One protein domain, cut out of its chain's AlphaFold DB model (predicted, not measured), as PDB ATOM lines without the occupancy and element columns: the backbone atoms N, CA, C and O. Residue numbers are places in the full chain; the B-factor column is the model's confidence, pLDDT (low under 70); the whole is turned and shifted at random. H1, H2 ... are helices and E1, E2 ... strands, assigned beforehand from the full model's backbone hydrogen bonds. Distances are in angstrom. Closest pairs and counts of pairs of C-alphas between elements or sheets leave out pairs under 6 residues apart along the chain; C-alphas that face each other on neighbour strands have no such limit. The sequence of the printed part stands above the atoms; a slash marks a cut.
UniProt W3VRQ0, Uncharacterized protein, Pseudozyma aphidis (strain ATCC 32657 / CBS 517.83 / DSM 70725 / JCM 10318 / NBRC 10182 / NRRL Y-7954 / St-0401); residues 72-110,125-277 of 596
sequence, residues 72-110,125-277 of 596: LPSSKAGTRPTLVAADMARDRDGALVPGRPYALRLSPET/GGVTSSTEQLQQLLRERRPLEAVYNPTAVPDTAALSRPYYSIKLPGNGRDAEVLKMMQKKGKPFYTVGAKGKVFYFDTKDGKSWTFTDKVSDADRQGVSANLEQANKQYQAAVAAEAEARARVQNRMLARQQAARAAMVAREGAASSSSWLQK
ATOM      1  N   LEU A  72     326.691 212.560 186.179       36.69
ATOM      2  CA  LEU A  72     327.951 211.792 186.167       36.69
ATOM      3  C   LEU A  72     329.142 212.710 186.513       36.69
ATOM      4  O   LEU A  72     329.600 213.466 185.657       36.69
ATOM      5  N   PRO A  73     329.715 212.648 187.728       34.00
ATOM      6  CA  PRO A  73     331.053 213.173 187.941       34.00
ATOM      7  C   PRO A  73     332.069 212.212 187.296       34.00
ATOM      8  O   PRO A  73     332.155 211.033 187.639       34.00
ATOM      9  N   SER A  74     332.884 212.771 186.400       32.91
ATOM     10  CA  SER A  74     334.124 212.212 185.841       32.91
ATOM     11  C   SER A  74     333.989 211.098 184.788       32.91
ATOM     12  O   SER A  74     334.075 209.908 185.076       32.91
ATOM     13  N   SER A  75     333.983 211.511 183.518       32.62
ATOM     14  CA  SER A  75     334.258 210.693 182.322       32.62
ATOM     15  C   SER A  75     335.730 210.244 182.181       32.62
ATOM     16  O   SER A  75     336.169 209.834 181.106       32.62
ATOM     17  N   LYS A  76     336.542 210.308 183.248       35.12
ATOM     18  CA  LYS A  76     337.933 209.823 183.232       35.12
ATOM     19  C   LYS A  76     337.956 208.300 183.400       35.12
ATOM     20  O   LYS A  76     337.634 207.802 184.477       35.12
ATOM     21  N   ALA A  77     338.429 207.569 182.390       31.12
ATOM     22  CA  ALA A  77     338.598 206.114 182.458       31.12
ATOM     23  C   ALA A  77     339.448 205.681 183.677       31.12
ATOM     24  O   ALA A  77     340.521 206.234 183.929       31.12
ATOM     25  N   GLY A  78     338.947 204.732 184.469       35.12
ATOM     26  CA  GLY A  78     339.541 204.316 185.751       35.12
ATOM     27  C   GLY A  78     338.980 205.041 186.982       35.12
ATOM     28  O   GLY A  78     339.209 204.599 188.105       35.12
ATOM     29  N   THR A  79     338.186 206.102 186.801       42.84
ATOM     30  CA  THR A  79     337.398 206.673 187.902       42.84
ATOM     31  C   THR A  79     336.126 205.855 188.047       42.84
ATOM     32  O   THR A  79     335.388 205.677 187.082       42.84
ATOM     33  N   ARG A  80     335.878 205.344 189.252       51.78
ATOM     34  CA  ARG A  80     334.621 204.678 189.598       51.78
ATOM     35  C   ARG A  80     333.466 205.664 189.369       51.78
ATOM     36  O   ARG A  80     333.447 206.689 190.060       51.78
ATOM     37  N   PRO A  81     332.546 205.411 188.417       60.88
ATOM     38  CA  PRO A  81     331.418 206.303 188.215       60.88
ATOM     39  C   PRO A  81     330.637 206.369 189.516       60.88
ATOM     40  O   PRO A  81     330.373 205.349 190.155       60.88
ATOM     41  N   THR A  82     330.353 207.587 189.948       62.59
ATOM     42  CA  THR A  82     329.655 207.823 191.204       62.59
ATOM     43  C   THR A  82     328.207 208.137 190.886       62.59
ATOM     44  O   THR A  82     327.923 209.134 190.226       62.59
ATOM     45  N   LEU A  83     327.304 207.273 191.335       75.25
ATOM     46  CA  LEU A  83     325.876 207.549 191.319       75.25
ATOM     47  C   LEU A  83     325.482 208.274 192.594       75.25
ATOM     48  O   LEU A  83     325.993 207.978 193.675       75.25
ATOM     49  N   VAL A  84     324.546 209.203 192.460       75.81
ATOM     50  CA  VAL A  84     323.898 209.823 193.609       75.81
ATOM     51  C   VAL A  84     322.777 208.898 194.062       75.81
ATOM     52  O   VAL A  84     321.904 208.524 193.278       75.81
ATOM     53  N   ALA A  85     322.832 208.520 195.329       81.12
ATOM     54  CA  ALA A  85     321.759 207.847 196.034       81.12
ATOM     55  C   ALA A  85     321.449 208.642 197.300       81.12
ATOM     56  O   ALA A  85     322.266 209.446 197.749       81.12
ATOM     57  N   ALA A  86     320.266 208.455 197.861       83.62
ATOM     58  CA  ALA A  86     319.857 209.208 199.033       83.62
ATOM     59  C   ALA A  86     319.025 208.358 199.979       83.62
ATOM     60  O   ALA A  86     318.246 207.503 199.547       83.62
ATOM     61  N   ASP A  87     319.203 208.611 201.270       85.31
ATOM     62  CA  ASP A  87     318.323 208.087 202.302       85.31
ATOM     63  C   ASP A  87     316.951 208.760 202.208       85.31
ATOM     64  O   ASP A  87     316.824 209.890 201.732       85.31
ATOM     65  N   MET A  88     315.927 208.053 202.669       86.06
ATOM     66  CA  MET A  88     314.573 208.557 202.874       86.06
ATOM     67  C   MET A  88     313.969 207.879 204.093       86.06
ATOM     68  O   MET A  88     314.344 206.758 204.444       86.06
ATOM     69  N   ALA A  89     312.985 208.528 204.692       86.06
ATOM     70  CA  ALA A  89     312.122 207.919 205.690       86.06
ATOM     71  C   ALA A  89     310.700 208.442 205.503       86.06
ATOM     72  O   ALA A  89     310.509 209.524 204.947       86.06
ATOM     73  N   ARG A  90     309.710 207.674 205.960       82.38
ATOM     74  CA  ARG A  90     308.341 208.184 206.050       82.38
ATOM     75  C   ARG A  90     308.203 209.092 207.267       82.38
ATOM     76  O   ARG A  90     308.622 208.699 208.361       82.38
ATOM     77  N   ASP A  91     307.648 210.280 207.062       82.56
ATOM     78  CA  ASP A  91     307.250 211.183 208.141       82.56
ATOM     79  C   ASP A  91     305.955 210.719 208.819       82.56
ATOM     80  O   ASP A  91     305.442 209.642 208.526       82.56
ATOM     81  N   ARG A  92     305.446 211.522 209.762       78.94
ATOM     82  CA  ARG A  92     304.216 211.227 210.514       78.94
ATOM     83  C   ARG A  92     302.961 211.211 209.641       78.94
ATOM     84  O   ARG A  92     302.006 210.538 210.013       78.94
ATOM     85  N   ASP A  93     302.999 211.888 208.500       79.38
ATOM     86  CA  ASP A  93     301.903 211.955 207.534       79.38
ATOM     87  C   ASP A  93     301.990 210.806 206.508       79.38
ATOM     88  O   ASP A  93     301.171 210.692 205.597       79.38
ATOM     89  N   GLY A  94     302.983 209.919 206.664       73.06
ATOM     90  CA  GLY A  94     303.235 208.782 205.786       73.06
ATOM     91  C   GLY A  94     303.943 209.160 204.482       73.06
ATOM     92  O   GLY A  94     304.193 208.275 203.659       73.06
ATOM     93  N   ALA A  95     304.308 210.429 204.286       81.56
ATOM     94  CA  ALA A  95     304.992 210.914 203.096       81.56
ATOM     95  C   ALA A  95     306.497 210.606 203.149       81.56
ATOM     96  O   ALA A  95     307.128 210.613 204.207       81.56
ATOM     97  N   LEU A  96     307.096 210.312 201.991       83.12
ATOM     98  CA  LEU A  96     308.540 210.093 201.887       83.12
ATOM     99  C   LEU A  96     309.283 211.426 201.962       83.12
ATOM    100  O   LEU A  96     309.212 212.238 201.041       83.12
ATOM    101  N   VAL A  97     310.051 211.606 203.034       81.06
ATOM    102  CA  VAL A  97     310.849 212.808 203.269       81.06
ATOM    103  C   VAL A  97     312.316 212.561 202.904       81.06
ATOM    104  O   VAL A  97     312.859 211.485 203.199       81.06
ATOM    105  N   PRO A  98     312.975 213.542 202.256       79.00
ATOM    106  CA  PRO A  98     314.379 213.457 201.884       79.00
ATOM    107  C   PRO A  98     315.298 213.291 203.098       79.00
ATOM    108  O   PRO A  98     315.174 213.978 204.111       79.00
ATOM    109  N   GLY A  99     316.255 212.377 202.969       73.94
ATOM    110  CA  GLY A  99     317.313 212.127 203.939       73.94
ATOM    111  C   GLY A  99     318.675 212.621 203.452       73.94
ATOM    112  O   GLY A  99     318.796 213.558 202.666       73.94
ATOM    113  N   ARG A 100     319.745 211.989 203.945       74.38
ATOM    114  CA  ARG A 100     321.115 212.366 203.579       74.38
ATOM    115  C   ARG A 100     321.480 211.808 202.196       74.38
ATOM    116  O   ARG A 100     321.292 210.608 201.966       74.38
ATOM    117  N   PRO A 101     322.047 212.623 201.288       76.62
ATOM    118  CA  PRO A 101     322.609 212.112 200.048       76.62
ATOM    119  C   PRO A 101     323.920 211.377 200.323       76.62
ATOM    120  O   PRO A 101     324.690 211.730 201.218       76.62
ATOM    121  N   TYR A 102     324.216 210.382 199.500       71.38
ATOM    122  CA  TYR A 102     325.492 209.692 199.512       71.38
ATOM    123  C   TYR A 102     325.899 209.231 198.109       71.38
ATOM    124  O   TYR A 102     325.096 208.997 197.207       71.38
ATOM    125  N   ALA A 103     327.207 209.092 197.934       69.31
ATOM    126  CA  ALA A 103     327.833 208.681 196.690       69.31
ATOM    127  C   ALA A 103     327.956 207.153 196.626       69.31
ATOM    128  O   ALA A 103     328.637 206.540 197.451       69.31
ATOM    129  N   LEU A 104     327.346 206.530 195.622       67.94
ATOM    130  CA  LEU A 104     327.475 205.105 195.346       67.94
ATOM    131  C   LEU A 104     328.492 204.903 194.220       67.94
ATOM    132  O   LEU A 104     328.243 205.218 193.058       67.94
ATOM    133  N   ARG A 105     329.684 204.427 194.586       67.62
ATOM    134  CA  ARG A 105     330.785 204.199 193.645       67.62
ATOM    135  C   ARG A 105     330.598 202.861 192.950       67.62
ATOM    136  O   ARG A 105     330.760 201.819 193.579       67.62
ATOM    137  N   LEU A 106     330.302 202.905 191.658       62.81
ATOM    138  CA  LEU A 106     330.253 201.712 190.825       62.81
ATOM    139  C   LEU A 106     331.663 201.182 190.580       62.81
ATOM    140  O   LEU A 106     332.648 201.925 190.662       62.81
ATOM    141  N   SER A 107     331.775 199.909 190.229       57.75
ATOM    142  CA  SER A 107     333.045 199.362 189.772       57.75
ATOM    143  C   SER A 107     333.522 200.154 188.546       57.75
ATOM    144  O   SER A 107     332.697 200.655 187.763       57.75
ATOM    145  N   PRO A 108     334.845 200.322 188.363       49.53
ATOM    146  CA  PRO A 108     335.365 200.823 187.099       49.53
ATOM    147  C   PRO A 108     334.790 199.951 185.987       49.53
ATOM    148  O   PRO A 108     334.608 198.752 186.185       49.53
ATOM    149  N   GLU A 109     334.467 200.551 184.849       43.03
ATOM    150  CA  GLU A 109     333.958 199.811 183.703       43.03
ATOM    151  C   GLU A 109     335.047 198.838 183.226       43.03
ATOM    152  O   GLU A 109     335.939 199.190 182.456       43.03
ATOM    153  N   THR A 110     335.030 197.609 183.739       38.88
ATOM    154  CA  THR A 110     335.718 196.499 183.106       38.88
ATOM    155  C   THR A 110     334.951 196.271 181.820       38.88
ATOM    156  O   THR A 110     333.795 195.842 181.847       38.88
ATOM    157  N   GLY A 125     321.114 200.916 174.922       39.56
ATOM    158  CA  GLY A 125     321.097 202.228 175.588       39.56
ATOM    159  C   GLY A 125     319.934 202.588 176.521       39.56
ATOM    160  O   GLY A 125     319.998 203.639 177.152       39.56
ATOM    161  N   GLY A 126     318.886 201.777 176.668       46.12
ATOM    162  CA  GLY A 126     317.752 202.145 177.532       46.12
ATOM    163  C   GLY A 126     317.996 201.878 179.023       46.12
ATOM    164  O   GLY A 126     318.363 200.766 179.387       46.12
ATOM    165  N   VAL A 127     317.744 202.865 179.893       54.84
ATOM    166  CA  VAL A 127     317.396 202.607 181.309       54.84
ATOM    167  C   VAL A 127     316.145 201.719 181.322       54.84
ATOM    168  O   VAL A 127     315.285 201.910 180.458       54.84
ATOM    169  N   THR A 128     316.013 200.774 182.261       60.50
ATOM    170  CA  THR A 128     314.791 199.955 182.376       60.50
ATOM    171  C   THR A 128     313.546 200.852 182.387       60.50
ATOM    172  O   THR A 128     313.351 201.695 183.263       60.50
ATOM    173  N   SER A 129     312.733 200.732 181.337       60.44
ATOM    174  CA  SER A 129     311.583 201.606 181.065       60.44
ATOM    175  C   SER A 129     310.245 200.919 181.326       60.44
ATOM    176  O   SER A 129     309.214 201.586 181.400       60.44
ATOM    177  N   SER A 130     310.257 199.596 181.506       73.06
ATOM    178  CA  SER A 130     309.075 198.787 181.789       73.06
ATOM    179  C   SER A 130     309.368 197.693 182.820       73.06
ATOM    180  O   SER A 130     310.523 197.403 183.145       73.06
ATOM    181  N   THR A 131     308.301 197.097 183.346       79.44
ATOM    182  CA  THR A 131     308.385 196.015 184.338       79.44
ATOM    183  C   THR A 131     308.950 194.752 183.704       79.44
ATOM    184  O   THR A 131     309.788 194.086 184.302       79.44
ATOM    185  N   GLU A 132     308.578 194.478 182.457       77.38
ATOM    186  CA  GLU A 132     309.067 193.361 181.651       77.38
ATOM    187  C   GLU A 132     310.574 193.487 181.404       77.38
ATOM    188  O   GLU A 132     311.308 192.517 181.568       77.38
ATOM    189  N   GLN A 133     311.061 194.694 181.096       75.25
ATOM    190  CA  GLN A 133     312.495 194.948 180.915       75.25
ATOM    191  C   GLN A 133     313.287 194.740 182.209       75.25
ATOM    192  O   GLN A 133     314.383 194.181 182.181       75.25
ATOM    193  N   LEU A 134     312.736 195.162 183.352       79.94
ATOM    194  CA  LEU A 134     313.363 194.934 184.651       79.94
ATOM    195  C   LEU A 134     313.360 193.441 185.022       79.94
ATOM    196  O   LEU A 134     314.383 192.923 185.460       79.94
ATOM    197  N   GLN A 135     312.256 192.728 184.783       78.44
ATOM    198  CA  GLN A 135     312.181 191.275 184.969       78.44
ATOM    199  C   GLN A 135     313.183 190.532 184.081       78.44
ATOM    200  O   GLN A 135     313.864 189.623 184.554       78.44
ATOM    201  N   GLN A 136     313.299 190.918 182.811       76.56
ATOM    202  CA  GLN A 136     314.254 190.329 181.879       76.56
ATOM    203  C   GLN A 136     315.695 190.553 182.351       76.56
ATOM    204  O   GLN A 136     316.480 189.607 182.392       76.56
ATOM    205  N   LEU A 137     316.021 191.766 182.805       75.50
ATOM    206  CA  LEU A 137     317.334 192.088 183.361       75.50
ATOM    207  C   LEU A 137     317.675 191.229 184.588       75.50
ATOM    208  O   LEU A 137     318.799 190.733 184.691       75.50
ATOM    209  N   LEU A 138     316.715 191.030 185.494       76.19
ATOM    210  CA  LEU A 138     316.886 190.198 186.688       76.19
ATOM    211  C   LEU A 138     317.041 188.706 186.334       76.19
ATOM    212  O   LEU A 138     317.844 188.015 186.953       76.19
ATOM    213  N   ARG A 139     316.344 188.218 185.297       71.44
ATOM    214  CA  ARG A 139     316.446 186.825 184.811       71.44
ATOM    215  C   ARG A 139     317.769 186.530 184.100       71.44
ATOM    216  O   ARG A 139     318.370 185.482 184.326       71.44
ATOM    217  N   GLU A 140     318.224 187.432 183.231       66.00
ATOM    218  CA  GLU A 140     319.455 187.252 182.445       66.00
ATOM    219  C   GLU A 140     320.709 187.362 183.320       66.00
ATOM    220  O   GLU A 140     321.697 186.648 183.126       66.00
ATOM    221  N   ARG A 141     320.673 188.233 184.330       65.19
ATOM    222  CA  ARG A 141     321.758 188.416 185.293       65.19
ATOM    223  C   ARG A 141     321.450 187.605 186.551       65.19
ATOM    224  O   ARG A 141     321.193 188.169 187.610       65.19
ATOM    225  N   ARG A 142     321.597 186.277 186.422       55.28
ATOM    226  CA  ARG A 142     321.374 185.238 187.454       55.28
ATOM    227  C   ARG A 142     321.840 185.518 188.903       55.28
ATOM    228  O   ARG A 142     321.288 184.869 189.779       55.28
ATOM    229  N   PRO A 143     322.785 186.427 189.236       55.91
ATOM    230  CA  PRO A 143     323.028 186.794 190.641       55.91
ATOM    231  C   PRO A 143     322.012 187.765 191.288       55.91
ATOM    232  O   PRO A 143     322.298 188.241 192.385       55.91
ATOM    233  N   LEU A 144     320.897 188.130 190.641       62.91
ATOM    234  CA  LEU A 144     319.872 189.022 191.208       62.91
ATOM    235  C   LEU A 144     318.603 188.240 191.589       62.91
ATOM    236  O   LEU A 144     317.759 187.958 190.746       62.91
ATOM    237  N   GLU A 145     318.440 187.929 192.876       67.06
ATOM    238  CA  GLU A 145     317.334 187.116 193.416       67.06
ATOM    239  C   GLU A 145     316.073 187.944 193.730       67.06
ATOM    240  O   GLU A 145     315.470 187.799 194.794       67.06
ATOM    241  N   ALA A 146     315.684 188.863 192.837       77.69
ATOM    242  CA  ALA A 146     314.455 189.637 193.009       77.69
ATOM    243  C   ALA A 146     313.303 189.074 192.170       77.69
ATOM    244  O   ALA A 146     313.381 189.030 190.942       77.69
ATOM    245  N   VAL A 147     312.210 188.695 192.832       83.69
ATOM    246  CA  VAL A 147     310.990 188.187 192.193       83.69
ATOM    247  C   VAL A 147     309.964 189.310 192.071       83.69
ATOM    248  O   VAL A 147     309.712 190.054 193.020       83.69
ATOM    249  N   TYR A 148     309.359 189.449 190.893       84.25
ATOM    250  CA  TYR A 148     308.285 190.419 190.707       84.25
ATOM    251  C   TYR A 148     307.041 189.988 191.483       84.25
ATOM    252  O   TYR A 148     306.553 188.874 191.296       84.25
ATOM    253  N   ASN A 149     306.515 190.881 192.318       84.00
ATOM    254  CA  ASN A 149     305.289 190.661 193.065       84.00
ATOM    255  C   ASN A 149     304.259 191.759 192.724       84.00
ATOM    256  O   ASN A 149     304.357 192.869 193.253       84.00
ATOM    257  N   PRO A 150     303.249 191.465 191.884       78.38
ATOM    258  CA  PRO A 150     302.254 192.447 191.454       78.38
ATOM    259  C   PRO A 150     301.253 192.833 192.549       78.38
ATOM    260  O   PRO A 150     300.477 193.768 192.354       78.38
ATOM    261  N   THR A 151     301.196 192.120 193.676       77.38
ATOM    262  CA  THR A 151     300.319 192.457 194.812       77.38
ATOM    263  C   THR A 151     301.075 193.151 195.937       77.38
ATOM    264  O   THR A 151     300.454 193.693 196.850       77.38
ATOM    265  N   ALA A 152     302.409 193.195 195.871       78.69
ATOM    266  CA  ALA A 152     303.200 193.963 196.813       78.69
ATOM    267  C   ALA A 152     302.976 195.464 196.598       78.69
ATOM    268  O   ALA A 152     303.046 195.973 195.477       78.69
ATOM    269  N   VAL A 153     302.742 196.160 197.706       81.50
ATOM    270  CA  VAL A 153     302.651 197.617 197.803       81.50
ATOM    271  C   VAL A 153     303.659 198.054 198.871       81.50
ATOM    272  O   VAL A 153     303.849 197.306 199.843       81.50
ATOM    273  N   PRO A 154     304.345 199.198 198.697       81.50
ATOM    274  CA  PRO A 154     305.179 199.763 199.746       81.50
ATOM    275  C   PRO A 154     304.370 199.956 201.027       81.50
ATOM    276  O   PRO A 154     303.255 200.469 200.986       81.50
ATOM    277  N   ASP A 155     304.934 199.556 202.161       76.69
ATOM    278  CA  ASP A 155     304.282 199.762 203.450       76.69
ATOM    279  C   ASP A 155     304.264 201.263 203.779       76.69
ATOM    280  O   ASP A 155     305.314 201.879 203.994       76.69
ATOM    281  N   THR A 156     303.076 201.866 203.736       73.25
ATOM    282  CA  THR A 156     302.849 203.282 204.046       73.25
ATOM    283  C   THR A 156     302.723 203.536 205.545       73.25
ATOM    284  O   THR A 156     302.941 204.663 205.979       73.25
ATOM    285  N   ALA A 157     302.425 202.503 206.338       71.00
ATOM    286  CA  ALA A 157     302.259 202.594 207.786       71.00
ATOM    287  C   ALA A 157     303.584 202.426 208.550       71.00
ATOM    288  O   ALA A 157     303.665 202.758 209.732       71.00
ATOM    289  N   ALA A 158     304.640 201.948 207.885       75.12
ATOM    290  CA  ALA A 158     305.984 201.835 208.445       75.12
ATOM    291  C   ALA A 158     306.682 203.207 208.586       75.12
ATOM    292  O   ALA A 158     307.651 203.519 207.883       75.12
ATOM    293  N   LEU A 159     306.187 204.034 209.511       76.75
ATOM    294  CA  LEU A 159     306.754 205.343 209.840       76.75
ATOM    295  C   LEU A 159     308.220 205.205 210.269       76.75
ATOM    296  O   LEU A 159     308.602 204.243 210.934       76.75
ATOM    297  N   SER A 160     309.058 206.179 209.905       74.50
ATOM    298  CA  SER A 160     310.498 206.190 210.218       74.50
ATOM    299  C   SER A 160     311.314 204.995 209.692       74.50
ATOM    300  O   SER A 160     312.513 204.909 209.975       74.50
ATOM    301  N   ARG A 161     310.727 204.082 208.900       80.38
ATOM    302  CA  ARG A 161     311.485 203.002 208.256       80.38
ATOM    303  C   ARG A 161     312.466 203.624 207.253       80.38
ATOM    304  O   ARG A 161     312.046 204.424 206.416       80.38
ATOM    305  N   PRO A 162     313.770 203.302 207.325       82.75
ATOM    306  CA  PRO A 162     314.752 203.870 206.414       82.75
ATOM    307  C   PRO A 162     314.683 203.178 205.053       82.75
ATOM    308  O   PRO A 162     314.852 201.959 204.954       82.75
ATOM    309  N   TYR A 163     314.517 203.977 204.007       86.94
ATOM    310  CA  TYR A 163     314.570 203.559 202.612       86.94
ATOM    311  C   TYR A 163     315.770 204.186 201.919       86.94
ATOM    312  O   TYR A 163     316.228 205.270 202.285       86.94
ATOM    313  N   TYR A 164     316.248 203.541 200.863       88.56
ATOM    314  CA  TYR A 164     317.128 204.206 199.908       88.56
ATOM    315  C   TYR A 164     316.369 204.620 198.651       88.56
ATOM    316  O   TYR A 164     315.392 203.989 198.263       88.56
ATOM    317  N   SER A 165     316.863 205.647 197.977       87.38
ATOM    318  CA  SER A 165     316.443 206.040 196.635       87.38
ATOM    319  C   SER A 165     317.659 206.123 195.723       87.38
ATOM    320  O   SER A 165     318.725 206.595 196.131       87.38
ATOM    321  N   ILE A 166     317.521 205.637 194.491       87.31
ATOM    322  CA  ILE A 166     318.589 205.682 193.488       87.31
ATOM    323  C   ILE A 166     318.017 205.821 192.077       87.31
ATOM    324  O   ILE A 166     316.986 205.237 191.747       87.31
ATOM    325  N   LYS A 167     318.700 206.578 191.215       86.25
ATOM    326  CA  LYS A 167     318.386 206.631 189.782       86.25
ATOM    327  C   LYS A 167     319.193 205.570 189.038       86.25
ATOM    328  O   LYS A 167     320.411 205.496 189.204       86.25
ATOM    329  N   LEU A 168     318.522 204.767 188.217       83.06
ATOM    330  CA  LEU A 168     319.179 203.754 187.399       83.06
ATOM    331  C   LEU A 168     319.950 204.426 186.244       83.06
ATOM    332  O   LEU A 168     319.393 205.289 185.559       83.06
ATOM    333  N   PRO A 169     321.236 204.088 186.047       70.81
ATOM    334  CA  PRO A 169     322.096 204.737 185.055       70.81
ATOM    335  C   PRO A 169     321.830 204.308 183.606       70.81
ATOM    336  O   PRO A 169     322.258 205.001 182.684       70.81
ATOM    337  N   GLY A 170     321.172 203.170 183.385       70.31
ATOM    338  CA  GLY A 170     321.016 202.547 182.076       70.31
ATOM    339  C   GLY A 170     322.291 201.875 181.567       70.31
ATOM    340  O   GLY A 170     323.212 201.551 182.325       70.31
ATOM    341  N   ASN A 171     322.342 201.640 180.252       62.88
ATOM    342  CA  ASN A 171     323.510 201.091 179.542       62.88
ATOM    343  C   ASN A 171     323.985 199.716 180.053       62.88
ATOM    344  O   ASN A 171     325.175 199.407 180.028       62.88
ATOM    345  N   GLY A 172     323.065 198.883 180.547       64.00
ATOM    346  CA  GLY A 172     323.388 197.548 181.063       64.00
ATOM    347  C   GLY A 172     324.073 197.540 182.435       64.00
ATOM    348  O   GLY A 172     324.498 196.477 182.888       64.00
ATOM    349  N   ARG A 173     324.161 198.694 183.116       69.94
ATOM    350  CA  ARG A 173     324.734 198.821 184.470       69.94
ATOM    351  C   ARG A 173     323.704 198.737 185.589       69.94
ATOM    352  O   ARG A 173     324.082 198.601 186.751       69.94
ATOM    353  N   ASP A 174     322.422 198.759 185.247       76.62
ATOM    354  CA  ASP A 174     321.317 198.690 186.206       76.62
ATOM    355  C   ASP A 174     321.423 197.441 187.097       76.62
ATOM    356  O   ASP A 174     321.226 197.521 188.305       76.62
ATOM    357  N   ALA A 175     321.866 196.311 186.539       74.19
ATOM    358  CA  ALA A 175     322.098 195.072 187.283       74.19
ATOM    359  C   ALA A 175     323.163 195.206 188.389       74.19
ATOM    360  O   ALA A 175     322.997 194.665 189.482       74.19
ATOM    361  N   GLU A 176     324.254 195.932 188.123       76.19
ATOM    362  CA  GLU A 176     325.316 196.176 189.107       76.19
ATOM    363  C   GLU A 176     324.768 197.001 190.277       76.19
ATOM    364  O   GLU A 176     324.971 196.663 191.445       76.19
ATOM    365  N   VAL A 177     324.016 198.054 189.948       81.31
ATOM    366  CA  VAL A 177     323.388 198.956 190.917       81.31
ATOM    367  C   VAL A 177     322.399 198.204 191.798       81.31
ATOM    368  O   VAL A 177     322.510 198.266 193.021       81.31
ATOM    369  N   LEU A 178     321.483 197.446 191.193       84.81
ATOM    370  CA  LEU A 178     320.493 196.654 191.920       84.81
ATOM    371  C   LEU A 178     321.164 195.653 192.863       84.81
ATOM    372  O   LEU A 178     320.778 195.566 194.026       84.81
ATOM    373  N   LYS A 179     322.233 194.978 192.420       82.62
ATOM    374  CA  LYS A 179     322.987 194.037 193.261       82.62
ATOM    375  C   LYS A 179     323.610 194.727 194.473       82.62
ATOM    376  O   LYS A 179     323.576 194.197 195.583       82.62
ATOM    377  N   MET A 180     324.187 195.913 194.278       81.50
ATOM    378  CA  MET A 180     324.750 196.694 195.380       81.50
ATOM    379  C   MET A 180     323.678 197.137 196.372       81.50
ATOM    380  O   MET A 180     323.910 197.058 197.576       81.50
ATOM    381  N   MET A 181     322.513 197.567 195.886       85.00
ATOM    382  CA  MET A 181     321.403 197.973 196.747       85.00
ATOM    383  C   MET A 181     320.839 196.795 197.544       85.00
ATOM    384  O   MET A 181     320.657 196.921 198.752       85.00
ATOM    385  N   GLN A 182     320.685 195.629 196.916       85.12
ATOM    386  CA  GLN A 182     320.285 194.398 197.602       85.12
ATOM    387  C   GLN A 182     321.288 193.997 198.693       85.12
ATOM    388  O   GLN A 182     320.902 193.692 199.818       85.12
ATOM    389  N   LYS A 183     322.596 194.090 198.415       83.25
ATOM    390  CA  LYS A 183     323.646 193.809 199.409       83.25
ATOM    391  C   LYS A 183     323.610 194.765 200.611       83.25
ATOM    392  O   LYS A 183     324.053 194.392 201.692       83.25
ATOM    393  N   LYS A 184     323.094 195.989 200.449       81.81
ATOM    394  CA  LYS A 184     322.931 196.941 201.562       81.81
ATOM    395  C   LYS A 184     321.798 196.570 202.528       81.81
ATOM    396  O   LYS A 184     321.726 197.182 203.591       81.81
ATOM    397  N   GLY A 185     320.925 195.623 202.170       82.00
ATOM    398  CA  GLY A 185     319.965 195.004 203.091       82.00
ATOM    399  C   GLY A 185     318.822 195.899 203.589       82.00
ATOM    400  O   GLY A 185     318.167 195.535 204.556       82.00
ATOM    401  N   LYS A 186     318.577 197.064 202.973       86.38
ATOM    402  CA  LYS A 186     317.425 197.929 203.299       86.38
ATOM    403  C   LYS A 186     316.487 198.041 202.103       86.38
ATOM    404  O   LYS A 186     316.999 198.052 200.983       86.38
ATOM    405  N   PRO A 187     315.167 198.193 202.310       89.00
ATOM    406  CA  PRO A 187     314.234 198.434 201.215       89.00
ATOM    407  C   PRO A 187     314.606 199.709 200.453       89.00
ATOM    408  O   PRO A 187     315.129 200.672 201.024       89.00
ATOM    409  N   PHE A 188     314.363 199.720 199.147       91.12
ATOM    410  CA  PHE A 188     314.794 200.829 198.305       91.12
ATOM    411  C   PHE A 188     313.888 201.072 197.103       91.12
ATOM    412  O   PHE A 188     313.266 200.163 196.561       91.12
ATOM    413  N   TYR A 189     313.863 202.326 196.668       91.44
ATOM    414  CA  TYR A 189     313.204 202.791 195.461       91.44
ATOM    415  C   TYR A 189     314.238 203.020 194.365       91.44
ATOM    416  O   TYR A 189     315.312 203.581 194.599       91.44
ATOM    417  N   THR A 190     313.895 202.620 193.148       90.00
ATOM    418  CA  THR A 190     314.707 202.891 191.963       90.00
ATOM    419  C   THR A 190     313.905 203.665 190.938       90.00
ATOM    420  O   THR A 190     312.758 203.315 190.669       90.00
ATOM    421  N   VAL A 191     314.505 204.705 190.364       88.19
ATOM    422  CA  VAL A 191     313.912 205.466 189.261       88.19
ATOM    423  C   VAL A 191     314.527 204.988 187.952       88.19
ATOM    424  O   VAL A 191     315.723 205.177 187.720       88.19
ATOM    425  N   GLY A 192     313.706 204.347 187.127       82.62
ATOM    426  CA  GLY A 192     314.029 203.908 185.776       82.62
ATOM    427  C   GLY A 192     313.814 204.999 184.722       82.62
ATOM    428  O   GLY A 192     313.728 206.195 185.017       82.62
ATOM    429  N   ALA A 193     313.720 204.589 183.457       76.06
ATOM    430  CA  ALA A 193     313.423 205.503 182.356       76.06
ATOM    431  C   ALA A 193     312.022 206.115 182.502       76.06
ATOM    432  O   ALA A 193     311.116 205.512 183.076       76.06
ATOM    433  N   LYS A 194     311.844 207.320 181.945       74.44
ATOM    434  CA  LYS A 194     310.563 208.055 181.942       74.44
ATOM    435  C   LYS A 194     309.969 208.296 183.342       74.44
ATOM    436  O   LYS A 194     308.763 208.453 183.473       74.44
ATOM    437  N   GLY A 195     310.803 208.310 184.385       76.88
ATOM    438  CA  GLY A 195     310.355 208.544 185.762       76.88
ATOM    439  C   GLY A 195     309.599 207.368 186.386       76.88
ATOM    440  O   GLY A 195     308.988 207.537 187.438       76.88
ATOM    441  N   LYS A 196     309.630 206.175 185.772       85.00
ATOM    442  CA  LYS A 196     309.011 204.982 186.360       85.00
ATOM    443  C   LYS A 196     309.754 204.595 187.639       85.00
ATOM    444  O   LYS A 196     310.980 204.506 187.630       85.00
ATOM    445  N   VAL A 197     309.020 204.357 188.726       89.12
ATOM    446  CA  VAL A 197     309.599 204.002 190.028       89.12
ATOM    447  C   VAL A 197     309.273 202.556 190.363       89.12
ATOM    448  O   VAL A 197     308.127 202.131 190.242       89.12
ATOM    449  N   PHE A 198     310.284 201.818 190.805       90.06
ATOM    450  CA  PHE A 198     310.142 200.461 191.317       90.06
ATOM    451  C   PHE A 198     310.534 200.427 192.787       90.06
ATOM    452  O   PHE A 198     311.542 201.027 193.168       90.06
ATOM    453  N   TYR A 199     309.767 199.702 193.591       91.06
ATOM    454  CA  TYR A 199     310.046 199.466 195.002       91.06
ATOM    455  C   TYR A 199     310.569 198.047 195.203       91.06
ATOM    456  O   TYR A 199     309.986 197.100 194.675       91.06
ATOM    457  N   PHE A 200     311.651 197.915 195.967       90.25
ATOM    458  CA  PHE A 200     312.302 196.657 196.316       90.25
ATOM    459  C   PHE A 200     312.274 196.455 197.829       90.25
ATOM    460  O   PHE A 200     312.677 197.343 198.584       90.25
ATOM    461  N   ASP A 201     311.860 195.269 198.269       88.50
ATOM    462  CA  ASP A 201     311.794 194.902 199.686       88.50
ATOM    463  C   ASP A 201     312.062 193.410 199.892       88.50
ATOM    464  O   ASP A 201     311.776 192.579 199.026       88.50
ATOM    465  N   THR A 202     312.562 193.071 201.074       82.06
ATOM    466  CA  THR A 202     312.717 191.703 201.568       82.06
ATOM    467  C   THR A 202     311.684 191.468 202.660       82.06
ATOM    468  O   THR A 202     312.015 191.529 203.846       82.06
ATOM    469  N   LYS A 203     310.423 191.222 202.283       71.00
ATOM    470  CA  LYS A 203     309.359 190.945 203.267       71.00
ATOM    471  C   LYS A 203     309.693 189.734 204.144       71.00
ATOM    472  O   LYS A 203     309.487 189.779 205.350       71.00
ATOM    473  N   ASP A 204     310.315 188.719 203.548       68.06
ATOM    474  CA  ASP A 204     310.643 187.455 204.218       68.06
ATOM    475  C   ASP A 204     312.073 187.438 204.792       68.06
ATOM    476  O   ASP A 204     312.555 186.404 205.256       68.06
ATOM    477  N   GLY A 205     312.810 188.552 204.676       66.56
ATOM    478  CA  GLY A 205     314.223 188.673 205.066       66.56
ATOM    479  C   GLY A 205     315.207 187.802 204.268       66.56
ATOM    480  O   GLY A 205     316.411 187.888 204.498       66.56
ATOM    481  N   LYS A 206     314.715 186.971 203.339       71.12
ATOM    482  CA  LYS A 206     315.498 185.981 202.581       71.12
ATOM    483  C   LYS A 206     315.498 186.246 201.077       71.12
ATOM    484  O   LYS A 206     316.556 186.216 200.465       71.12
ATOM    485  N   SER A 207     314.337 186.524 200.492       79.69
ATOM    486  CA  SER A 207     314.162 186.773 199.059       79.69
ATOM    487  C   SER A 207     313.830 188.240 198.804       79.69
ATOM    488  O   SER A 207     313.045 188.859 199.529       79.69
ATOM    489  N   TRP A 208     314.426 188.813 197.758       85.81
ATOM    490  CA  TRP A 208     314.036 190.141 197.306       85.81
ATOM    491  C   TRP A 208     312.752 190.039 196.490       85.81
ATOM    492  O   TRP A 208     312.584 189.163 195.642       85.81
ATOM    493  N   THR A 209     311.846 190.975 196.719       87.50
ATOM    494  CA  THR A 209     310.663 191.172 195.886       87.50
ATOM    495  C   THR A 209     310.657 192.589 195.354       87.50
ATOM    496  O   THR A 209     311.190 193.497 195.996       87.50
ATOM    497  N   PHE A 210     310.080 192.787 194.172       89.94
ATOM    498  CA  PHE A 210     309.898 194.127 193.632       89.94
ATOM    499  C   PHE A 210     308.523 194.324 193.006       89.94
ATOM    500  O   PHE A 210     307.912 193.381 192.506       89.94
ATOM    501  N   THR A 211     308.061 195.568 193.029       89.19
ATOM    502  CA  THR A 211     306.766 196.002 192.496       89.19
ATOM    503  C   THR A 211     306.915 197.348 191.798       89.19
ATOM    504  O   THR A 211     307.772 198.158 192.161       89.19
ATOM    505  N   ASP A 212     306.087 197.597 190.790       88.31
ATOM    506  CA  ASP A 212     305.926 198.908 190.159       88.31
ATOM    507  C   ASP A 212     304.670 199.650 190.651       88.31
ATOM    508  O   ASP A 212     304.428 200.788 190.246       88.31
ATOM    509  N   LYS A 213     303.900 199.045 191.569       88.19
ATOM    510  CA  LYS A 213     302.753 199.676 192.234       88.19
ATOM    511  C   LYS A 213     303.216 200.639 193.323       88.19
ATOM    512  O   LYS A 213     303.123 200.359 194.516       88.19
ATOM    513  N   VAL A 214     303.732 201.782 192.886       87.75
ATOM    514  CA  VAL A 214     304.161 202.891 193.744       87.75
ATOM    515  C   VAL A 214     303.163 204.044 193.605       87.75
ATOM    516  O   VAL A 214     302.822 204.444 192.485       87.75
ATOM    517  N   SER A 215     302.691 204.576 194.738       88.44
ATOM    518  CA  SER A 215     301.737 205.694 194.777       88.44
ATOM    519  C   SER A 215     302.308 206.944 194.093       88.44
ATOM    520  O   SER A 215     303.526 207.121 194.029       88.44
ATOM    521  N   ASP A 216     301.454 207.825 193.561       86.81
ATOM    522  CA  ASP A 216     301.915 209.085 192.951       86.81
ATOM    523  C   ASP A 216     302.682 209.962 193.952       86.81
ATOM    524  O   ASP A 216     303.712 210.537 193.595       86.81
ATOM    525  N   ALA A 217     302.241 209.989 195.214       85.38
ATOM    526  CA  ALA A 217     302.922 210.697 196.296       85.38
ATOM    527  C   ALA A 217     304.346 210.162 196.522       85.38
ATOM    528  O   ALA A 217     305.302 210.936 196.555       85.38
ATOM    529  N   ASP A 218     304.518 208.838 196.587       86.12
ATOM    530  CA  ASP A 218     305.843 208.230 196.744       86.12
ATOM    531  C   ASP A 218     306.718 208.463 195.506       86.12
ATOM    532  O   ASP A 218     307.912 208.736 195.632       86.12
ATOM    533  N   ARG A 219     306.138 208.410 194.299       88.50
ATOM    534  CA  ARG A 219     306.860 208.720 193.054       88.50
ATOM    535  C   ARG A 219     307.401 210.151 193.061       88.50
ATOM    536  O   ARG A 219     308.565 210.364 192.700       88.50
ATOM    537  N   GLN A 220     306.587 211.113 193.489       87.06
ATOM    538  CA  GLN A 220     306.990 212.514 193.620       87.06
ATOM    539  C   GLN A 220     308.059 212.690 194.703       87.06
ATOM    540  O   GLN A 220     309.094 213.295 194.424       87.06
ATOM    541  N   GLY A 221     307.874 212.092 195.885       85.31
ATOM    542  CA  GLY A 221     308.841 212.160 196.986       85.31
ATOM    543  C   GLY A 221     310.211 211.588 196.610       85.31
ATOM    544  O   GLY A 221     311.238 212.235 196.816       85.31
ATOM    545  N   VAL A 222     310.241 210.420 195.956       86.94
ATOM    546  CA  VAL A 222     311.476 209.806 195.434       86.94
ATOM    547  C   VAL A 222     312.170 210.718 194.421       86.94
ATOM    548  O   VAL A 222     313.388 210.904 194.481       86.94
ATOM    549  N   SER A 223     311.411 211.282 193.478       85.62
ATOM    550  CA  SER A 223     311.964 212.144 192.425       85.62
ATOM    551  C   SER A 223     312.549 213.432 193.009       85.62
ATOM    552  O   SER A 223     313.686 213.782 192.691       85.62
ATOM    553  N   ALA A 224     311.813 214.085 193.914       84.12
ATOM    554  CA  ALA A 224     312.239 215.303 194.596       84.12
ATOM    555  C   ALA A 224     313.493 215.065 195.449       84.12
ATOM    556  O   ALA A 224     314.452 215.837 195.371       84.12
ATOM    557  N   ASN A 225     313.537 213.957 196.198       84.50
ATOM    558  CA  ASN A 225     314.701 213.607 197.006       84.50
ATOM    559  C   ASN A 225     315.954 213.392 196.148       84.50
ATOM    560  O   ASN A 225     317.021 213.914 196.462       84.50
ATOM    561  N   LEU A 226     315.841 212.667 195.032       84.12
ATOM    562  CA  LEU A 226     316.976 212.447 194.133       84.12
ATOM    563  C   LEU A 226     317.445 213.736 193.450       84.12
ATOM    564  O   LEU A 226     318.647 213.918 193.250       84.12
ATOM    565  N   GLU A 227     316.527 214.641 193.108       84.12
ATOM    566  CA  GLU A 227     316.882 215.950 192.565       84.12
ATOM    567  C   GLU A 227     317.630 216.801 193.599       84.12
ATOM    568  O   GLU A 227     318.698 217.348 193.303       84.12
ATOM    569  N   GLN A 228     317.119 216.864 194.830       80.81
ATOM    570  CA  GLN A 228     317.758 217.571 195.938       80.81
ATOM    571  C   GLN A 228     319.133 216.979 196.267       80.81
ATOM    572  O   GLN A 228     320.111 217.718 196.399       80.81
ATOM    573  N   ALA A 229     319.235 215.653 196.331       76.25
ATOM    574  CA  ALA A 229     320.484 214.942 196.563       76.25
ATOM    575  C   ALA A 229     321.526 215.245 195.480       76.25
ATOM    576  O   ALA A 229     322.701 215.456 195.786       76.25
ATOM    577  N   ASN A 230     321.107 215.315 194.214       78.81
ATOM    578  CA  ASN A 230     321.992 215.669 193.111       78.81
ATOM    579  C   ASN A 230     322.459 217.132 193.204       78.81
ATOM    580  O   ASN A 230     323.648 217.394 193.037       78.81
ATOM    581  N   LYS A 231     321.569 218.074 193.550       80.12
ATOM    582  CA  LYS A 231     321.945 219.479 193.795       80.12
ATOM    583  C   LYS A 231     322.980 219.597 194.918       80.12
ATOM    584  O   LYS A 231     324.006 220.249 194.743       80.12
ATOM    585  N   GLN A 232     322.755 218.916 196.042       75.00
ATOM    586  CA  GLN A 232     323.683 218.907 197.179       75.00
ATOM    587  C   GLN A 232     325.032 218.280 196.818       75.00
ATOM    588  O   GLN A 232     326.083 218.814 197.171       75.00
ATOM    589  N   TYR A 233     325.017 217.176 196.071       74.12
ATOM    590  CA  TYR A 233     326.236 216.534 195.599       74.12
ATOM    591  C   TYR A 233     327.038 217.449 194.660       74.12
ATOM    592  O   TYR A 233     328.248 217.590 194.824       74.12
ATOM    593  N   GLN A 234     326.378 218.119 193.713       74.06
ATOM    594  CA  GLN A 234     327.034 219.062 192.804       74.06
ATOM    595  C   GLN A 234     327.630 220.261 193.546       74.06
ATOM    596  O   GLN A 234     328.765 220.639 193.263       74.06
ATOM    597  N   ALA A 235     326.917 220.806 194.535       72.56
ATOM    598  CA  ALA A 235     327.428 221.880 195.381       72.56
ATOM    599  C   ALA A 235     328.682 221.446 196.163       72.56
ATOM    600  O   ALA A 235     329.665 222.184 196.213       72.56
ATOM    601  N   ALA A 236     328.692 220.225 196.708       69.88
ATOM    602  CA  ALA A 236     329.857 219.679 197.404       69.88
ATOM    603  C   ALA A 236     331.064 219.493 196.466       69.88
ATOM    604  O   ALA A 236     332.189 219.843 196.822       69.88
ATOM    605  N   VAL A 237     330.832 218.995 195.246       71.31
ATOM    606  CA  VAL A 237     331.884 218.839 194.228       71.31
ATOM    607  C   VAL A 237     332.444 220.196 193.791       71.31
ATOM    608  O   VAL A 237     333.659 220.334 193.648       71.31
ATOM    609  N   ALA A 238     331.587 221.203 193.605       70.62
ATOM    610  CA  ALA A 238     332.009 222.561 193.264       70.62
ATOM    611  C   ALA A 238     332.855 223.187 194.384       70.62
ATOM    612  O   ALA A 238     333.951 223.682 194.121       70.62
ATOM    613  N   ALA A 239     332.417 223.064 195.640       69.38
ATOM    614  CA  ALA A 239     333.164 223.554 196.796       69.38
ATOM    615  C   ALA A 239     334.544 222.882 196.934       69.38
ATOM    616  O   ALA A 239     335.542 223.545 197.227       69.38
ATOM    617  N   GLU A 240     334.640 221.574 196.673       69.00
ATOM    618  CA  GLU A 240     335.921 220.859 196.677       69.00
ATOM    619  C   GLU A 240     336.842 221.325 195.535       69.00
ATOM    620  O   GLU A 240     338.053 221.479 195.729       69.00
ATOM    621  N   ALA A 241     336.286 221.586 194.349       70.25
ATOM    622  CA  ALA A 241     337.037 222.122 193.217       70.25
ATOM    623  C   ALA A 241     337.580 223.531 193.512       70.25
ATOM    624  O   ALA A 241     338.757 223.798 193.258       70.25
ATOM    625  N   GLU A 242     336.770 224.400 194.116       74.38
ATOM    626  CA  GLU A 242     337.197 225.731 194.556       74.38
ATOM    627  C   GLU A 242     338.288 225.661 195.627       74.38
ATOM    628  O   GLU A 242     339.292 226.375 195.549       74.38
ATOM    629  N   ALA A 243     338.148 224.768 196.611       71.00
ATOM    630  CA  ALA A 243     339.164 224.563 197.637       71.00
ATOM    631  C   ALA A 243     340.504 224.122 197.023       71.00
ATOM    632  O   ALA A 243     341.559 224.660 197.370       71.00
ATOM    633  N   ARG A 244     340.471 223.200 196.052       74.69
ATOM    634  CA  ARG A 244     341.667 222.768 195.308       74.69
ATOM    635  C   ARG A 244     342.283 223.906 194.499       74.69
ATOM    636  O   ARG A 244     343.503 224.073 194.540       74.69
ATOM    637  N   ALA A 245     341.469 224.717 193.827       74.88
ATOM    638  CA  ALA A 245     341.941 225.883 193.084       74.88
ATOM    639  C   ALA A 245     342.630 226.905 194.006       74.88
ATOM    640  O   ALA A 245     343.713 227.394 193.687       74.88
ATOM    641  N   ARG A 246     342.079 227.162 195.202       79.00
ATOM    642  CA  ARG A 246     342.707 228.040 196.207       79.00
ATOM    643  C   ARG A 246     344.069 227.517 196.663       79.00
ATOM    644  O   ARG A 246     345.015 228.297 196.786       79.00
ATOM    645  N   VAL A 247     344.196 226.209 196.894       81.88
ATOM    646  CA  VAL A 247     345.480 225.584 197.260       81.88
ATOM    647  C   VAL A 247     346.490 225.712 196.118       81.88
ATOM    648  O   VAL A 247     347.639 226.090 196.356       81.88
ATOM    649  N   GLN A 248     346.066 225.470 194.879       80.75
ATOM    650  CA  GLN A 248     346.928 225.598 193.707       80.75
ATOM    651  C   GLN A 248     347.399 227.043 193.490       80.75
ATOM    652  O   GLN A 248     348.591 227.268 193.284       80.75
ATOM    653  N   ASN A 249     346.504 228.025 193.629       82.12
ATOM    654  CA  ASN A 249     346.845 229.444 193.515       82.12
ATOM    655  C   ASN A 249     347.834 229.880 194.603       82.12
ATOM    656  O   ASN A 249     348.795 230.587 194.312       82.12
ATOM    657  N   ARG A 250     347.673 229.394 195.844       82.06
ATOM    658  CA  ARG A 250     348.651 229.640 196.921       82.06
ATOM    659  C   ARG A 250     350.022 229.042 196.613       82.06
ATOM    660  O   ARG A 250     351.035 229.671 196.911       82.06
ATOM    661  N   MET A 251     350.081 227.846 196.025       82.44
ATOM    662  CA  MET A 251     351.356 227.248 195.616       82.44
ATOM    663  C   MET A 251     352.025 228.047 194.497       82.44
ATOM    664  O   MET A 251     353.227 228.293 194.566       82.44
ATOM    665  N   LEU A 252     351.256 228.496 193.504       85.06
ATOM    666  CA  LEU A 252     351.776 229.296 192.398       85.06
ATOM    667  C   LEU A 252     352.293 230.660 192.879       85.06
ATOM    668  O   LEU A 252     353.408 231.043 192.530       85.06
ATOM    669  N   ALA A 253     351.554 231.329 193.770       81.56
ATOM    670  CA  ALA A 253     351.990 232.576 194.399       81.56
ATOM    671  C   ALA A 253     353.293 232.397 195.201       81.56
ATOM    672  O   ALA A 253     354.203 233.218 195.106       81.56
ATOM    673  N   ARG A 254     353.444 231.282 195.935       81.75
ATOM    674  CA  ARG A 254     354.701 230.954 196.637       81.75
ATOM    675  C   ARG A 254     355.867 230.725 195.678       81.75
ATOM    676  O   ARG A 254     356.973 231.171 195.964       81.75
ATOM    677  N   GLN A 255     355.636 230.056 194.550       84.75
ATOM    678  CA  GLN A 255     356.675 229.857 193.536       84.75
ATOM    679  C   GLN A 255     357.105 231.180 192.895       84.75
ATOM    680  O   GLN A 255     358.297 231.391 192.680       84.75
ATOM    681  N   GLN A 256     356.161 232.081 192.621       81.94
ATOM    682  CA  GLN A 256     356.463 233.413 192.094       81.94
ATOM    683  C   GLN A 256     357.248 234.254 193.106       81.94
ATOM    684  O   GLN A 256     358.277 234.818 192.742       81.94
ATOM    685  N   ALA A 257     356.844 234.259 194.378       78.19
ATOM    686  CA  ALA A 257     357.579 234.947 195.440       78.19
ATOM    687  C   ALA A 257     359.006 234.394 195.616       78.19
ATOM    688  O   ALA A 257     359.957 235.162 195.749       78.19
ATOM    689  N   ALA A 258     359.185 233.070 195.546       77.81
ATOM    690  CA  ALA A 258     360.505 232.444 195.612       77.81
ATOM    691  C   ALA A 258     361.396 232.823 194.415       77.81
ATOM    692  O   ALA A 258     362.583 233.094 194.592       77.81
ATOM    693  N   ARG A 259     360.827 232.892 193.204       72.75
ATOM    694  CA  ARG A 259     361.549 233.354 192.007       72.75
ATOM    695  C   ARG A 259     361.941 234.825 192.113       72.75
ATOM    696  O   ARG A 259     363.086 235.151 191.825       72.75
ATOM    697  N   ALA A 260     361.040 235.691 192.573       71.25
ATOM    698  CA  ALA A 260     361.342 237.106 192.784       71.25
ATOM    699  C   ALA A 260     362.469 237.302 193.816       71.25
ATOM    700  O   ALA A 260     363.394 238.076 193.582       71.25
ATOM    701  N   ALA A 261     362.452 236.539 194.914       72.25
ATOM    702  CA  ALA A 261     363.514 236.570 195.920       72.25
ATOM    703  C   ALA A 261     364.870 236.082 195.376       72.25
ATOM    704  O   ALA A 261     365.911 236.633 195.732       72.25
ATOM    705  N   MET A 262     364.875 235.071 194.498       69.81
ATOM    706  CA  MET A 262     366.089 234.589 193.834       69.81
ATOM    707  C   MET A 262     366.679 235.650 192.897       69.81
ATOM    708  O   MET A 262     367.861 235.962 193.010       69.81
ATOM    709  N   VAL A 263     365.844 236.269 192.055       69.06
ATOM    710  CA  VAL A 263     366.262 237.346 191.141       69.06
ATOM    711  C   VAL A 263     366.803 238.551 191.915       69.06
ATOM    712  O   VAL A 263     367.846 239.092 191.554       69.06
ATOM    713  N   ALA A 264     366.164 238.937 193.023       65.75
ATOM    714  CA  ALA A 264     366.663 240.011 193.881       65.75
ATOM    715  C   ALA A 264     368.041 239.682 194.489       65.75
ATOM    716  O   ALA A 264     368.914 240.546 194.572       65.75
ATOM    717  N   ARG A 265     368.269 238.419 194.877       62.97
ATOM    718  CA  ARG A 265     369.543 237.965 195.451       62.97
ATOM    719  C   ARG A 265     370.667 237.910 194.410       62.97
ATOM    720  O   ARG A 265     371.795 238.285 194.721       62.97
ATOM    721  N   GLU A 266     370.361 237.496 193.184       57.66
ATOM    722  CA  GLU A 266     371.309 237.505 192.060       57.66
ATOM    723  C   GLU A 266     371.632 238.932 191.595       57.66
ATOM    724  O   GLU A 266     372.798 239.255 191.364       57.66
ATOM    725  N   GLY A 267     370.635 239.821 191.555       55.84
ATOM    726  CA  GLY A 267     370.835 241.248 191.288       55.84
ATOM    727  C   GLY A 267     371.747 241.917 192.321       55.84
ATOM    728  O   GLY A 267     372.674 242.643 191.956       55.84
ATOM    729  N   ALA A 268     371.563 241.604 193.608       55.78
ATOM    730  CA  ALA A 268     372.422 242.108 194.678       55.78
ATOM    731  C   ALA A 268     373.876 241.610 194.543       55.78
ATOM    732  O   ALA A 268     374.810 242.405 194.666       55.78
ATOM    733  N   ALA A 269     374.087 240.330 194.216       55.50
ATOM    734  CA  ALA A 269     375.422 239.756 194.012       55.50
ATOM    735  C   ALA A 269     376.135 240.288 192.751       55.50
ATOM    736  O   ALA A 269     377.350 240.489 192.747       55.50
ATOM    737  N   SER A 270     375.382 240.561 191.685       53.88
ATOM    738  CA  SER A 270     375.880 241.219 190.472       53.88
ATOM    739  C   SER A 270     376.339 242.658 190.753       53.88
ATOM    740  O   SER A 270     377.441 243.061 190.366       53.88
ATOM    741  N   SER A 271     375.534 243.416 191.505       53.34
ATOM    742  CA  SER A 271     375.832 244.811 191.843       53.34
ATOM    743  C   SER A 271     377.079 244.963 192.724       53.34
ATOM    744  O   SER A 271     377.868 245.883 192.513       53.34
ATOM    745  N   SER A 272     377.324 244.034 193.655       55.44
ATOM    746  CA  SER A 272     378.502 244.074 194.533       55.44
ATOM    747  C   SER A 272     379.804 243.765 193.784       55.44
ATOM    748  O   SER A 272     380.815 244.425 194.021       55.44
ATOM    749  N   SER A 273     379.773 242.833 192.826       54.78
ATOM    750  CA  SER A 273     380.902 242.518 191.936       54.78
ATOM    751  C   SER A 273     381.268 243.695 191.024       54.78
ATOM    752  O   SER A 273     382.441 244.051 190.881       54.78
ATOM    753  N   TRP A 274     380.261 244.357 190.449       50.59
ATOM    754  CA  TRP A 274     380.465 245.545 189.620       50.59
ATOM    755  C   TRP A 274     381.011 246.732 190.430       50.59
ATOM    756  O   TRP A 274     381.980 247.366 190.010       50.59
ATOM    757  N   LEU A 275     380.477 246.976 191.632       54.56
ATOM    758  CA  LEU A 275     380.988 248.010 192.542       54.56
ATOM    759  C   LEU A 275     382.431 247.736 192.992       54.56
ATOM    760  O   LEU A 275     383.219 248.676 193.116       54.56
ATOM    761  N   GLN A 276     382.819 246.471 193.191       56.31
ATOM    762  CA  GLN A 276     384.215 246.122 193.474       56.31
ATOM    763  C   GLN A 276     385.142 246.366 192.277       56.31
ATOM    764  O   GLN A 276     386.241 246.888 192.465       56.31
ATOM    765  N   LYS A 277     384.700 246.070 191.048       53.72
ATOM    766  CA  LYS A 277     385.471 246.397 189.835       53.72
ATOM    767  C   LYS A 277     385.678 247.903 189.666       53.72
ATOM    768  O   LYS A 277     386.778 248.319 189.319       53.72
TER     769      LYS A 277
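Overview. This is residues 72 to 110 and 125 to 277 of the 596 residues of an uncharacterized protein of Pseudozyma aphidis (strain ATCC 32657 / CBS 517.83 / DSM 70725 / JCM 10318 / NBRC 10182 / NRRL Y-7954 / St-0401) (UniProt W3VRQ0). A compact head stands at one end of a very long helical arm: a strongly twisted seven-stranded sheet curls round H2 on one face, where H1 also packs, and the first part of H3, residues 216 to 234, packs on the other face. H3 then runs on past the head, and its residues 238 to 277 stick out free. The 192 printed residues include three named helices and seven named strands, in the order E1 E2 H1 E3 E4 H2 E5 E6 E7 H3; the class is mixed, helices and strands. The mixed sheet has the order E2 E1 E4 E5 E6 E7 E3. The whole is extended, with a radius of gyration of the C-alphas of 26.3 A and spans of 101 by 40 by 29 A.

Along the chain. Strand E1, residues 82 to 90, is 26.0 A long and begins with C-alpha 82 at (329.655, 207.823, 191.204). E2, residues 96 to 105, is 24.4 A long and bends by 64 degrees at residue 100. E4 is residues 162 to 167, E5 188 to 191, E6 197 to 201, E7 208 to 211 and E3 146 to 148. Helix H1 is residues 131 to 140 and H2 residues 174 to 183. H3, residues 216 to 277, is 91.6 A long, from C-alpha 216 at (301.915, 209.085, 192.951) to C-alpha 277 at (385.471, 246.397, 189.835).

Arrangement. In the sheet, E1 and E2 form an antiparallel hairpin, with N 85 and O 102 3.0 A apart. E1 and E4 are antiparallel, with N 88 and O 163 at 2.8 A. E4 and E5 are parallel, with N 189 and O 164 at 2.8 A; E4, H2 and E5 form a strand-helix-strand unit, two parallel neighbours with a helix between, and its crossover is right-handed. E5, E6 and E7 form a meander, each strand the antiparallel neighbour of the one before, with N 190 and O 198 at 2.8 A and N 209 and O 201 at 2.8 A. E7 and E3 are parallel, with N 147 and O 208 at 2.9 A. There are three layers, helices on both faces of the sheet: H3 on one, H1 and H2 on the other. The closest C-alphas of H3 and E2 are those of Asn 225 and Pro 98, 4.9 A apart. H1 has a height over the sheet of 9.0 A. H1 and H2 are close but not clearly touching, Leu 137 and Ala 175 having the closest C-alphas, 6.9 A apart. In H1, H2 and H3 every O i to N i+4 pair is within hydrogen-bond range.

Size, cuts and confidence. The C-alphas farthest apart, those of Thr 151 and Lys 277, are 100.9 A apart. Without residues 238 to 277 the body spans 44 by 37 by 27 A. Residues 111 to 124 are not printed, and C-alphas 110 and 125 are 17.4 A apart across the cut. The link from E3 to E4 is long, 13 residues. The mean pLDDT of the printed part is 73.7; 54 residues are under 70, among them 72 to 82 and 262 to 277.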